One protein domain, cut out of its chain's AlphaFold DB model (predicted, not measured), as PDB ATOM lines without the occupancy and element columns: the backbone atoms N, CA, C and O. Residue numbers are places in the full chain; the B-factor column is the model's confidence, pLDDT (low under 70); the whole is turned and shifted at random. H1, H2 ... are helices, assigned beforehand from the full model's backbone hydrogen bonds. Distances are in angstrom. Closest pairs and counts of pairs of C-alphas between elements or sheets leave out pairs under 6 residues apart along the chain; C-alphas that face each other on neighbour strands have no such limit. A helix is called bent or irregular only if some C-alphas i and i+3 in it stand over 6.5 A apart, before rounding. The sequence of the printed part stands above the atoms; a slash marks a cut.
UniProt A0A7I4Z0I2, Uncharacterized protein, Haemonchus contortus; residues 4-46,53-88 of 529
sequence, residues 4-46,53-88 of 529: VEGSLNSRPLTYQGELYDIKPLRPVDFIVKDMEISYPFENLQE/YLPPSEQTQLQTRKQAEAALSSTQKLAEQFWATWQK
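AT A GLANCE: This is residues 4 to 46 and 53 to 88 of the 529 residues of an uncharacterized protein of Haemonchus contortus (UniProt A0A7I4Z0I2). One long straight helix, H3, makes the longest axis, and a loose assembly of two short helices, H1 and H2, and long loops lies along one side of it. Residues 35 to 40 pass between H1 and H3, while residues 17 to 22, residues 41 to 46 and the last part of H3, residues 76 to 88, stick out. The printed part has 79 residues with three named helices, in the order H1, H2, H3, and no named strand; its class is all helix. The whole is loose, with a radius of gyration of the C-alphas of 15.7 A and spans of 49 by 33 by 25 A.

IN THESE COORDINATES: H1 is residues 4 to 9 and begins at C-alpha 4, (206.713, 208.516, 185.392). H2 is residues 27 to 30; it is neither bent nor irregular, but only just: C-alphas 27 and 30 are 6.0 A apart. H3 is residues 56 to 88, 47.9 A from its first C-alpha at (202.355, 208.264, 169.845) to its last at (166.668, 206.798, 201.802).

HOW THE PARTS SIT: H1 and H2 are close but not clearly touching, with the closest C-alphas, those of Asn 9 and Pro 27, 5.0 A apart. H3 is apart from H1 and from H2. Every O i to N i+4 pair is within hydrogen-bond range in H1 and H3; H2 is too short for such a pair, and its one O i to N i+3 pair is within range.

THE WHOLE: The C-alphas farthest apart, those of Pro 55 and Lys 88, are 49.6 A apart. The link from H1 to H2, 17 residues, is long. Residues 47 to 52 are not printed, on the link across the cut from H2 to H3; C-alphas 46 and 53 are 16.2 A apart. The mean pLDDT of the printed part is 73.2, and 29 residues are under 70, among them residues 17 to 22, 36 to 46 and 59 to 64.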
ATOM      1  N   VAL A   4     205.891 208.008 184.281       75.25
ATOM      2  CA  VAL A   4     206.713 208.516 185.392       75.25
ATOM      3  C   VAL A   4     205.874 209.354 186.362       75.25
ATOM      4  O   VAL A   4     205.962 209.183 187.575       75.25
ATOM      5  N   GLU A   5     205.018 210.232 185.839       75.56
ATOM      6  CA  GLU A   5     204.099 211.066 186.623       75.56
ATOM      7  C   GLU A   5     203.057 210.217 187.376       75.56
ATOM      8  O   GLU A   5     202.840 210.424 188.568       75.56
ATOM      9  N   GLY A   6     202.463 209.215 186.718       74.94
ATOM     10  CA  GLY A   6     201.517 208.279 187.331       74.94
ATOM     11  C   GLY A   6     202.157 207.405 188.414       74.94
ATOM     12  O   GLY A   6     201.570 207.210 189.480       74.94
ATOM     13  N   SER A   7     203.396 206.959 188.196       77.56
ATOM     14  CA  SER A   7     204.184 206.212 189.187       77.56
ATOM     15  C   SER A   7     204.516 207.063 190.419       77.56
ATOM     16  O   SER A   7     204.403 206.601 191.553       77.56
ATOM     17  N   LEU A   8     204.875 208.338 190.228       83.94
ATOM     18  CA  LEU A   8     205.144 209.258 191.339       83.94
ATOM     19  C   LEU A   8     203.866 209.595 192.124       83.94
ATOM     20  O   LEU A   8     203.891 209.633 193.356       83.94
ATOM     21  N   ASN A   9     202.744 209.796 191.428       82.44
ATOM     22  CA  ASN A   9     201.472 210.202 192.029       82.44
ATOM     23  C   ASN A   9     200.650 209.044 192.629       82.44
ATOM     24  O   ASN A   9     199.730 209.303 193.409       82.44
ATOM     25  N   SER A  10     200.988 207.785 192.325       81.19
ATOM     26  CA  SER A  10     200.425 206.585 192.972       81.19
ATOM     27  C   SER A  10     201.166 206.150 194.243       81.19
ATOM     28  O   SER A  10     200.677 205.274 194.959       81.19
ATOM     29  N   ARG A  11     202.313 206.762 194.568       84.81
ATOM     30  CA  ARG A  11     203.105 206.437 195.764       84.81
ATOM     31  C   ARG A  11     202.289 206.621 197.061       84.81
ATOM     32  O   ARG A  11     201.708 207.688 197.246       84.81
ATOM     33  N   PRO A  12     202.306 205.672 198.016       87.06
ATOM     34  CA  PRO A  12     201.679 205.866 199.323       87.06
ATOM     35  C   PRO A  12     202.417 206.921 200.169       87.06
ATOM     36  O   PRO A  12     203.648 206.931 200.257       87.06
ATOM     37  N   LEU A  13     201.646 207.795 200.816       86.62
ATOM     38  CA  LEU A  13     202.092 208.815 201.775       86.62
ATOM     39  C   LEU A  13     201.856 208.396 203.228       86.62
ATOM     40  O   LEU A  13     202.557 208.864 204.121       86.62
ATOM     41  N   THR A  14     200.875 207.525 203.467       82.50
ATOM     42  CA  THR A  14     200.556 206.973 204.789       82.50
ATOM     43  C   THR A  14     200.905 205.492 204.862       82.50
ATOM     44  O   THR A  14     200.908 204.788 203.855       82.50
ATOM     45  N   TYR A  15     201.157 205.003 206.076       80.50
ATOM     46  CA  TYR A  15     201.263 203.571 206.347       80.50
ATOM     47  C   TYR A  15     199.930 202.856 206.052       80.50
ATOM     48  O   TYR A  15     198.860 203.434 206.255       80.50
ATOM     49  N   GLN A  16     199.995 201.610 205.577       73.88
ATOM     50  CA  GLN A  16     198.824 200.753 205.391       73.88
ATOM     51  C   GLN A  16     198.558 199.981 206.687       73.88
ATOM     52  O   GLN A  16     199.396 199.192 207.113       73.88
ATOM     53  N   GLY A  17     197.412 200.233 207.324       67.88
ATOM     54  CA  GLY A  17     197.007 199.523 208.540       67.88
ATOM     55  C   GLY A  17     196.602 198.067 208.284       67.88
ATOM     56  O   GLY A  17     196.456 197.638 207.143       67.88
ATOM     57  N   GLU A  18     196.364 197.315 209.361       67.88
ATOM     58  CA  GLU A  18     196.018 195.880 209.309       67.88
ATOM     59  C   GLU A  18     194.678 195.578 208.602       67.88
ATOM     60  O   GLU A  18     194.443 194.457 208.152       67.88
ATOM     61  N   LEU A  19     193.797 196.578 208.474       68.00
ATOM     62  CA  LEU A  19     192.551 196.495 207.710       68.00
ATOM     63  C   LEU A  19     192.803 196.803 206.227       68.00
ATOM     64  O   LEU A  19     192.910 197.965 205.835       68.00
ATOM     65  N   TYR A  20     192.818 195.753 205.401       63.41
ATOM     66  CA  TYR A  20     193.021 195.818 203.945       63.41
ATOM     67  C   TYR A  20     192.043 196.740 203.189       63.41
ATOM     68  O   TYR A  20     192.381 197.208 202.104       63.41
ATOM     69  N   ASP A  21     190.873 197.039 203.762       63.50
ATOM     70  CA  ASP A  21     189.877 197.946 203.175       63.50
ATOM     71  C   ASP A  21     190.331 199.420 203.153       63.50
ATOM     72  O   ASP A  21     189.813 200.225 202.375       63.50
ATOM     73  N   ILE A  22     191.304 199.800 203.991       67.38
ATOM     74  CA  ILE A  22     191.828 201.168 204.060       67.38
ATOM     75  C   ILE A  22     193.070 201.276 203.171       67.38
ATOM     76  O   ILE A  22     194.196 200.994 203.589       67.38
ATOM     77  N   LYS A  23     192.869 201.732 201.931       73.50
ATOM     78  CA  LYS A  23     193.978 202.086 201.036       73.50
ATOM     79  C   LYS A  23     194.803 203.244 201.631       73.50
ATOM     80  O   LYS A  23     194.216 204.199 202.150       73.50
ATOM     81  N   PRO A  24     196.145 203.202 201.545       82.00
ATOM     82  CA  PRO A  24     196.988 204.315 201.967       82.00
ATOM     83  C   PRO A  24     196.772 205.531 201.057       82.00
ATOM     84  O   PRO A  24     196.588 205.386 199.850       82.00
ATOM     85  N   LEU A  25     196.825 206.733 201.632       83.00
ATOM     86  CA  LEU A  25     196.629 207.991 200.910       83.00
ATOM     87  C   LEU A  25     197.794 208.245 199.942       83.00
ATOM     88  O   LEU A  25     198.950 208.158 200.355       83.00
ATOM     89  N   ARG A  26     197.516 208.595 198.683       86.88
ATOM     90  CA  ARG A  26     198.516 208.889 197.636       86.88
ATOM     91  C   ARG A  26     198.427 210.366 197.206       86.88
ATOM     92  O   ARG A  26     197.375 210.974 197.401       86.88
ATOM     93  N   PRO A  27     199.460 210.966 196.576       87.19
ATOM     94  CA  PRO A  27     199.393 212.341 196.068       87.19
ATOM     95  C   PRO A  27     198.182 212.607 195.164       87.19
ATOM     96  O   PRO A  27     197.569 213.669 195.258       87.19
ATOM     97  N   VAL A  28     197.806 211.634 194.327       84.69
ATOM     98  CA  VAL A  28     196.655 211.758 193.422       84.69
ATOM     99  C   VAL A  28     195.309 211.849 194.151       84.69
ATOM    100  O   VAL A  28     194.395 212.509 193.660       84.69
ATOM    101  N   ASP A  29     195.194 211.264 195.349       82.62
ATOM    102  CA  ASP A  29     193.933 211.196 196.097       82.62
ATOM    103  C   ASP A  29     193.494 212.559 196.662       82.62
ATOM    104  O   ASP A  29     192.324 212.733 197.002       82.62
ATOM    105  N   PHE A  30     194.399 213.546 196.711       81.94
ATOM    106  CA  PHE A  30     194.062 214.945 197.006       81.94
ATOM    107  C   PHE A  30     193.359 215.663 195.844       81.94
ATOM    108  O   PHE A  30     192.734 216.699 196.066       81.94
ATOM    109  N   ILE A  31     193.469 215.139 194.619       78.00
ATOM    110  CA  ILE A  31     192.817 215.680 193.416       78.00
ATOM    111  C   ILE A  31     191.562 214.857 193.104       78.00
ATOM    112  O   ILE A  31     190.471 215.410 192.986       78.00
ATOM    113  N   VAL A  32     191.712 213.532 193.009       74.06
ATOM    114  CA  VAL A  32     190.618 212.570 192.818       74.06
ATOM    115  C   VAL A  32     190.888 211.355 193.699       74.06
ATOM    116  O   VAL A  32     191.768 210.542 193.408       74.06
ATOM    117  N   LYS A  33     190.118 211.225 194.783       71.44
ATOM    118  CA  LYS A  33     190.210 210.087 195.700       71.44
ATOM    119  C   LYS A  33     189.940 208.770 194.966       71.44
ATOM    120  O   LYS A  33     188.981 208.679 194.204       71.44
ATOM    121  N   ASP A  34     190.749 207.752 195.255       69.25
ATOM    122  CA  ASP A  34     190.616 206.388 194.731       69.25
ATOM    123  C   ASP A  34     190.782 206.281 193.202       69.25
ATOM    124  O   ASP A  34     190.371 205.289 192.604       69.25
ATOM    125  N   MET A  35     191.437 207.257 192.557       72.38
ATOM    126  CA  MET A  35     191.689 207.198 191.115       72.38
ATOM    127  C   MET A  35     192.556 205.984 190.749       72.38
ATOM    128  O   MET A  35     193.647 205.785 191.302       72.38
ATOM    129  N   GLU A  36     192.070 205.188 189.801       69.56
ATOM    130  CA  GLU A  36     192.817 204.101 189.173       69.56
ATOM    131  C   GLU A  36     193.702 204.678 188.065       69.56
ATOM    132  O   GLU A  36     193.239 205.406 187.185       69.56
ATOM    133  N   ILE A  37     194.998 204.386 188.142       67.12
ATOM    134  CA  ILE A  37     195.992 204.794 187.150       67.12
ATOM    135  C   ILE A  37     196.305 203.550 186.329       67.12
ATOM    136  O   ILE A  37     197.054 202.702 186.803       67.12
ATOM    137  N   SER A  38     195.708 203.423 185.142       61.56
ATOM    138  CA  SER A  38     196.039 202.323 184.231       61.56
ATOM    139  C   SER A  38     197.296 202.656 183.430       61.56
ATOM    140  O   SER A  38     197.463 203.785 182.952       61.56
ATOM    141  N   TYR A  39     198.183 201.680 183.261       62.28
ATOM    142  CA  TYR A  39     199.382 201.863 182.446       62.28
ATOM    143  C   TYR A  39     199.088 201.622 180.950       62.28
ATOM    144  O   TYR A  39     198.162 200.876 180.618       62.28
ATOM    145  N   PRO A  40     199.863 202.214 180.012       55.88
ATOM    146  CA  PRO A  40     199.600 202.106 178.569       55.88
ATOM    147  C   PRO A  40     199.574 200.674 178.012       55.88
ATOM    148  O   PRO A  40     199.015 200.452 176.941       55.88
ATOM    149  N   PHE A  41     200.169 199.718 178.733       56.31
ATOM    150  CA  PHE A  41     200.292 198.306 178.353       56.31
ATOM    151  C   PHE A  41     199.342 197.366 179.116       56.31
ATOM    152  O   PHE A  41     199.338 196.166 178.863       56.31
ATOM    153  N   GLU A  42     198.553 197.882 180.061       53.19
ATOM    154  CA  GLU A  42     197.715 197.063 180.952       53.19
ATOM    155  C   GLU A  42     196.370 196.680 180.316       53.19
ATOM    156  O   GLU A  42     195.821 195.620 180.599       53.19
ATOM    157  N   ASN A  43     195.884 197.505 179.385       48.69
ATOM    158  CA  ASN A  43     194.659 197.264 178.620       48.69
ATOM    159  C   ASN A  43     194.953 196.607 177.260       48.69
ATOM    160  O   ASN A  43     194.422 197.032 176.239       48.69
ATOM    161  N   LEU A  44     195.773 195.551 177.241       50.25
ATOM    162  CA  LEU A  44     195.882 194.627 176.099       50.25
ATOM    163  C   LEU A  44     194.715 193.618 176.092       50.25
ATOM    164  O   LEU A  44     194.915 192.416 175.931       50.25
ATOM    165  N   GLN A  45     193.490 194.106 176.303       48.66
ATOM    166  CA  GLN A  45     192.307 193.364 175.878       48.66
ATOM    167  C   GLN A  45     192.133 193.571 174.376       48.66
ATOM    168  O   GLN A  45     192.402 194.651 173.853       48.66
ATOM    169  N   GLU A  46     191.730 192.503 173.698       46.59
ATOM    170  CA  GLU A  46     191.509 192.463 172.256       46.59
ATOM    171  C   GLU A  46     190.277 193.317 171.903       46.59
ATOM    172  O   GLU A  46     189.165 192.808 171.779       46.59
ATOM    173  N   TYR A  53     196.025 204.180 162.589       64.19
ATOM    174  CA  TYR A  53     197.327 204.545 163.146       64.19
ATOM    175  C   TYR A  53     197.380 206.034 163.515       64.19
ATOM    176  O   TYR A  53     197.337 206.910 162.651       64.19
ATOM    177  N   LEU A  54     197.522 206.300 164.813       70.69
ATOM    178  CA  LEU A  54     197.740 207.629 165.376       70.69
ATOM    179  C   LEU A  54     199.196 207.774 165.836       70.69
ATOM    180  O   LEU A  54     199.766 206.801 166.340       70.69
ATOM    181  N   PRO A  55     199.809 208.966 165.738       76.31
ATOM    182  CA  PRO A  55     201.148 209.196 166.269       76.31
ATOM    183  C   PRO A  55     201.170 209.031 167.806       76.31
ATOM    184  O   PRO A  55     200.180 209.358 168.471       76.31
ATOM    185  N   PRO A  56     202.292 208.587 168.412       69.81
ATOM    186  CA  PRO A  56     202.355 208.264 169.845       69.81
ATOM    187  C   PRO A  56     201.886 209.385 170.787       69.81
ATOM    188  O   PRO A  56     201.252 209.116 171.805       69.81
ATOM    189  N   SER A  57     202.125 210.650 170.425       70.00
ATOM    190  CA  SER A  57     201.669 211.822 171.182       70.00
ATOM    191  C   SER A  57     200.143 211.931 171.279       70.00
ATOM    192  O   SER A  57     199.621 212.301 172.328       70.00
ATOM    193  N   GLU A  58     199.420 211.603 170.207       71.56
ATOM    194  CA  GLU A  58     197.953 211.662 170.168       71.56
ATOM    195  C   GLU A  58     197.331 210.456 170.875       71.56
ATOM    196  O   GLU A  58     196.346 210.608 171.600       71.56
ATOM    197  N   GLN A  59     197.960 209.278 170.768       65.75
ATOM    198  CA  GLN A  59     197.573 208.096 171.543       65.75
ATOM    199  C   GLN A  59     197.632 208.375 173.055       65.75
ATOM    200  O   GLN A  59     196.657 208.127 173.766       65.75
ATOM    201  N   THR A  60     198.728 208.967 173.552       65.06
ATOM    202  CA  THR A  60     198.872 209.330 174.976       65.06
ATOM    203  C   THR A  60     197.816 210.346 175.433       65.06
ATOM    204  O   THR A  60     197.300 210.253 176.554       65.06
ATOM    205  N   GLN A  61     197.449 211.308 174.577       67.44
ATOM    206  CA  GLN A  61     196.387 212.277 174.872       67.44
ATOM    207  C   GLN A  61     195.005 211.613 174.931       67.44
ATOM    208  O   GLN A  61     194.258 211.852 175.880       67.44
ATOM    209  N   LEU A  62     194.675 210.736 173.975       64.81
ATOM    210  CA  LEU A  62     193.413 209.989 173.965       64.81
ATOM    211  C   LEU A  62     193.285 209.037 175.157       64.81
ATOM    212  O   LEU A  62     192.220 208.990 175.770       64.81
ATOM    213  N   GLN A  63     194.354 208.324 175.523       67.06
ATOM    214  CA  GLN A  63     194.383 207.490 176.729       67.06
ATOM    215  C   GLN A  63     194.158 208.335 177.989       67.06
ATOM    216  O   GLN A  63     193.273 208.020 178.783       67.06
ATOM    217  N   THR A  64     194.865 209.465 178.125       67.94
ATOM    218  CA  THR A  64     194.667 210.407 179.244       67.94
ATOM    219  C   THR A  64     193.221 210.919 179.305       67.94
ATOM    220  O   THR A  64     192.649 211.020 180.390       67.94
ATOM    221  N   ARG A  65     192.598 211.210 178.152       70.06
ATOM    222  CA  ARG A  65     191.196 211.647 178.077       70.06
ATOM    223  C   ARG A  65     190.232 210.542 178.514       70.06
ATOM    224  O   ARG A  65     189.406 210.794 179.385       70.06
ATOM    225  N   LYS A  66     190.376 209.320 177.979       75.38
ATOM    226  CA  LYS A  66     189.565 208.147 178.364       75.38
ATOM    227  C   LYS A  66     189.668 207.857 179.869       75.38
ATOM    228  O   LYS A  66     188.656 207.596 180.511       75.38
ATOM    229  N   GLN A  67     190.869 207.947 180.449       68.62
ATOM    230  CA  GLN A  67     191.090 207.785 181.894       68.62
ATOM    231  C   GLN A  67     190.359 208.855 182.719       68.62
ATOM    232  O   GLN A  67     189.683 208.525 183.692       68.62
ATOM    233  N   ALA A  68     190.442 210.127 182.314       68.25
ATOM    234  CA  ALA A  68     189.740 211.220 182.986       68.25
ATOM    235  C   ALA A  68     188.207 211.085 182.883       68.25
ATOM    236  O   ALA A  68     187.504 211.283 183.873       68.25
ATOM    237  N   GLU A  69     187.687 210.695 181.713       75.75
ATOM    238  CA  GLU A  69     186.267 210.386 181.494       75.75
ATOM    239  C   GLU A  69     185.800 209.236 182.411       75.75
ATOM    240  O   GLU A  69     184.773 209.356 183.087       75.75
ATOM    241  N   ALA A  70     186.582 208.154 182.508       75.88
ATOM    242  CA  ALA A  70     186.287 207.015 183.375       75.88
ATOM    243  C   ALA A  70     186.272 207.405 184.865       75.88
ATOM    244  O   ALA A  70     185.285 207.134 185.554       75.88
ATOM    245  N   ALA A  71     187.305 208.104 185.348       68.75
ATOM    246  CA  ALA A  71     187.419 208.556 186.738       68.75
ATOM    247  C   ALA A  71     186.318 209.558 187.140       68.75
ATOM    248  O   ALA A  71     185.797 209.515 188.260       68.75
ATOM    249  N   LEU A  72     185.904 210.437 186.223       76.12
ATOM    250  CA  LEU A  72     184.776 211.340 186.451       76.12
ATOM    251  C   LEU A  72     183.450 210.566 186.530       76.12
ATOM    252  O   LEU A  72     182.629 210.838 187.408       76.12
ATOM    253  N   SER A  73     183.258 209.561 185.668       77.88
ATOM    254  CA  SER A  73     182.051 208.723 185.671       77.88
ATOM    255  C   SER A  73     181.912 207.878 186.947       77.88
ATOM    256  O   SER A  73     180.815 207.781 187.507       77.88
ATOM    257  N   SER A  74     183.015 207.322 187.467       77.38
ATOM    258  CA  SER A  74     183.018 206.552 188.716       77.38
ATOM    259  C   SER A  74     182.758 207.453 189.928       77.38
ATOM    260  O   SER A  74     181.914 207.121 190.764       77.38
ATOM    261  N   THR A  75     183.381 208.635 189.970       77.06
ATOM    262  CA  THR A  75     183.145 209.654 191.007       77.06
ATOM    263  C   THR A  75     181.680 210.101 191.029       77.06
ATOM    264  O   THR A  75     181.060 210.142 192.093       77.06
ATOM    265  N   GLN A  76     181.083 210.371 189.860       80.88
ATOM    266  CA  GLN A  76     179.664 210.723 189.763       80.88
ATOM    267  C   GLN A  76     178.765 209.590 190.279       80.88
ATOM    268  O   GLN A  76     177.834 209.849 191.041       80.88
ATOM    269  N   LYS A  77     179.046 208.337 189.901       81.38
ATOM    270  CA  LYS A  77     178.285 207.161 190.349       81.38
ATOM    271  C   LYS A  77     178.353 206.977 191.869       81.38
ATOM    272  O   LYS A  77     177.335 206.672 192.488       81.38
ATOM    273  N   LEU A  78     179.517 207.199 192.479       80.88
ATOM    274  CA  LEU A  78     179.694 207.125 193.932       80.88
ATOM    275  C   LEU A  78     178.927 208.251 194.644       80.88
ATOM    276  O   LEU A  78     178.237 207.989 195.629       80.88
ATOM    277  N   ALA A  79     178.957 209.477 194.112       81.38
ATOM    278  CA  ALA A  79     178.156 210.590 194.627       81.38
ATOM    279  C   ALA A  79     176.638 210.332 194.517       81.38
ATOM    280  O   ALA A  79     175.892 210.632 195.448       81.38
ATOM    281  N   GLU A  80     176.176 209.717 193.422       82.81
ATOM    282  CA  GLU A  80     174.781 209.279 193.254       82.81
ATOM    283  C   GLU A  80     174.383 208.204 194.270       82.81
ATOM    284  O   GLU A  80     173.323 208.307 194.886       82.81
ATOM    285  N   GLN A  81     175.234 207.195 194.483       83.38
ATOM    286  CA  GLN A  81     175.006 206.142 195.477       83.38
ATOM    287  C   GLN A  81     174.976 206.697 196.904       83.38
ATOM    288  O   GLN A  81     174.087 206.334 197.678       83.38
ATOM    289  N   PHE A  82     175.892 207.610 197.241       83.69
ATOM    290  CA  PHE A  82     175.887 208.317 198.518       83.69
ATOM    291  C   PHE A  82     174.588 209.111 198.699       83.69
ATOM    292  O   PHE A  82     173.909 208.941 199.708       83.69
ATOM    293  N   TRP A  83     174.196 209.917 197.707       82.19
ATOM    294  CA  TRP A  83     172.998 210.758 197.788       82.19
ATOM    295  C   TRP A  83     171.709 209.933 197.897       82.19
ATOM    296  O   TRP A  83     170.854 210.229 198.731       82.19
ATOM    297  N   ALA A  84     171.590 208.856 197.116       81.88
ATOM    298  CA  ALA A  84     170.466 207.924 197.196       81.88
ATOM    299  C   ALA A  84     170.408 207.195 198.548       81.88
ATOM    300  O   ALA A  84     169.320 206.991 199.087       81.88
ATOM    301  N   THR A  85     171.564 206.831 199.115       82.81
ATOM    302  CA  THR A  85     171.643 206.232 200.455       82.81
ATOM    303  C   THR A  85     171.213 207.249 201.509       82.81
ATOM    304  O   THR A  85     170.256 206.989 202.226       82.81
ATOM    305  N   TRP A  86     171.808 208.443 201.531       81.25
ATOM    306  CA  TRP A  86     171.469 209.531 202.454       81.25
ATOM    307  C   TRP A  86     169.976 209.911 202.418       81.25
ATOM    308  O   TRP A  86     169.329 210.007 203.461       81.25
ATOM    309  N   GLN A  87     169.383 210.050 201.226       77.31
ATOM    310  CA  GLN A  87     167.961 210.381 201.090       77.31
ATOM    311  C   GLN A  87     167.044 209.243 201.581       77.31
ATOM    312  O   GLN A  87     165.931 209.508 202.038       77.31
ATOM    313  N   LYS A  88     167.481 207.979 201.474       79.12
ATOM    314  CA  LYS A  88     166.668 206.798 201.802       79.12
ATOM    315  C   LYS A  88     166.839 206.308 203.242       79.12
ATOM    316  O   LYS A  88     165.844 205.884 203.824       79.12
TER     317      LYS A  88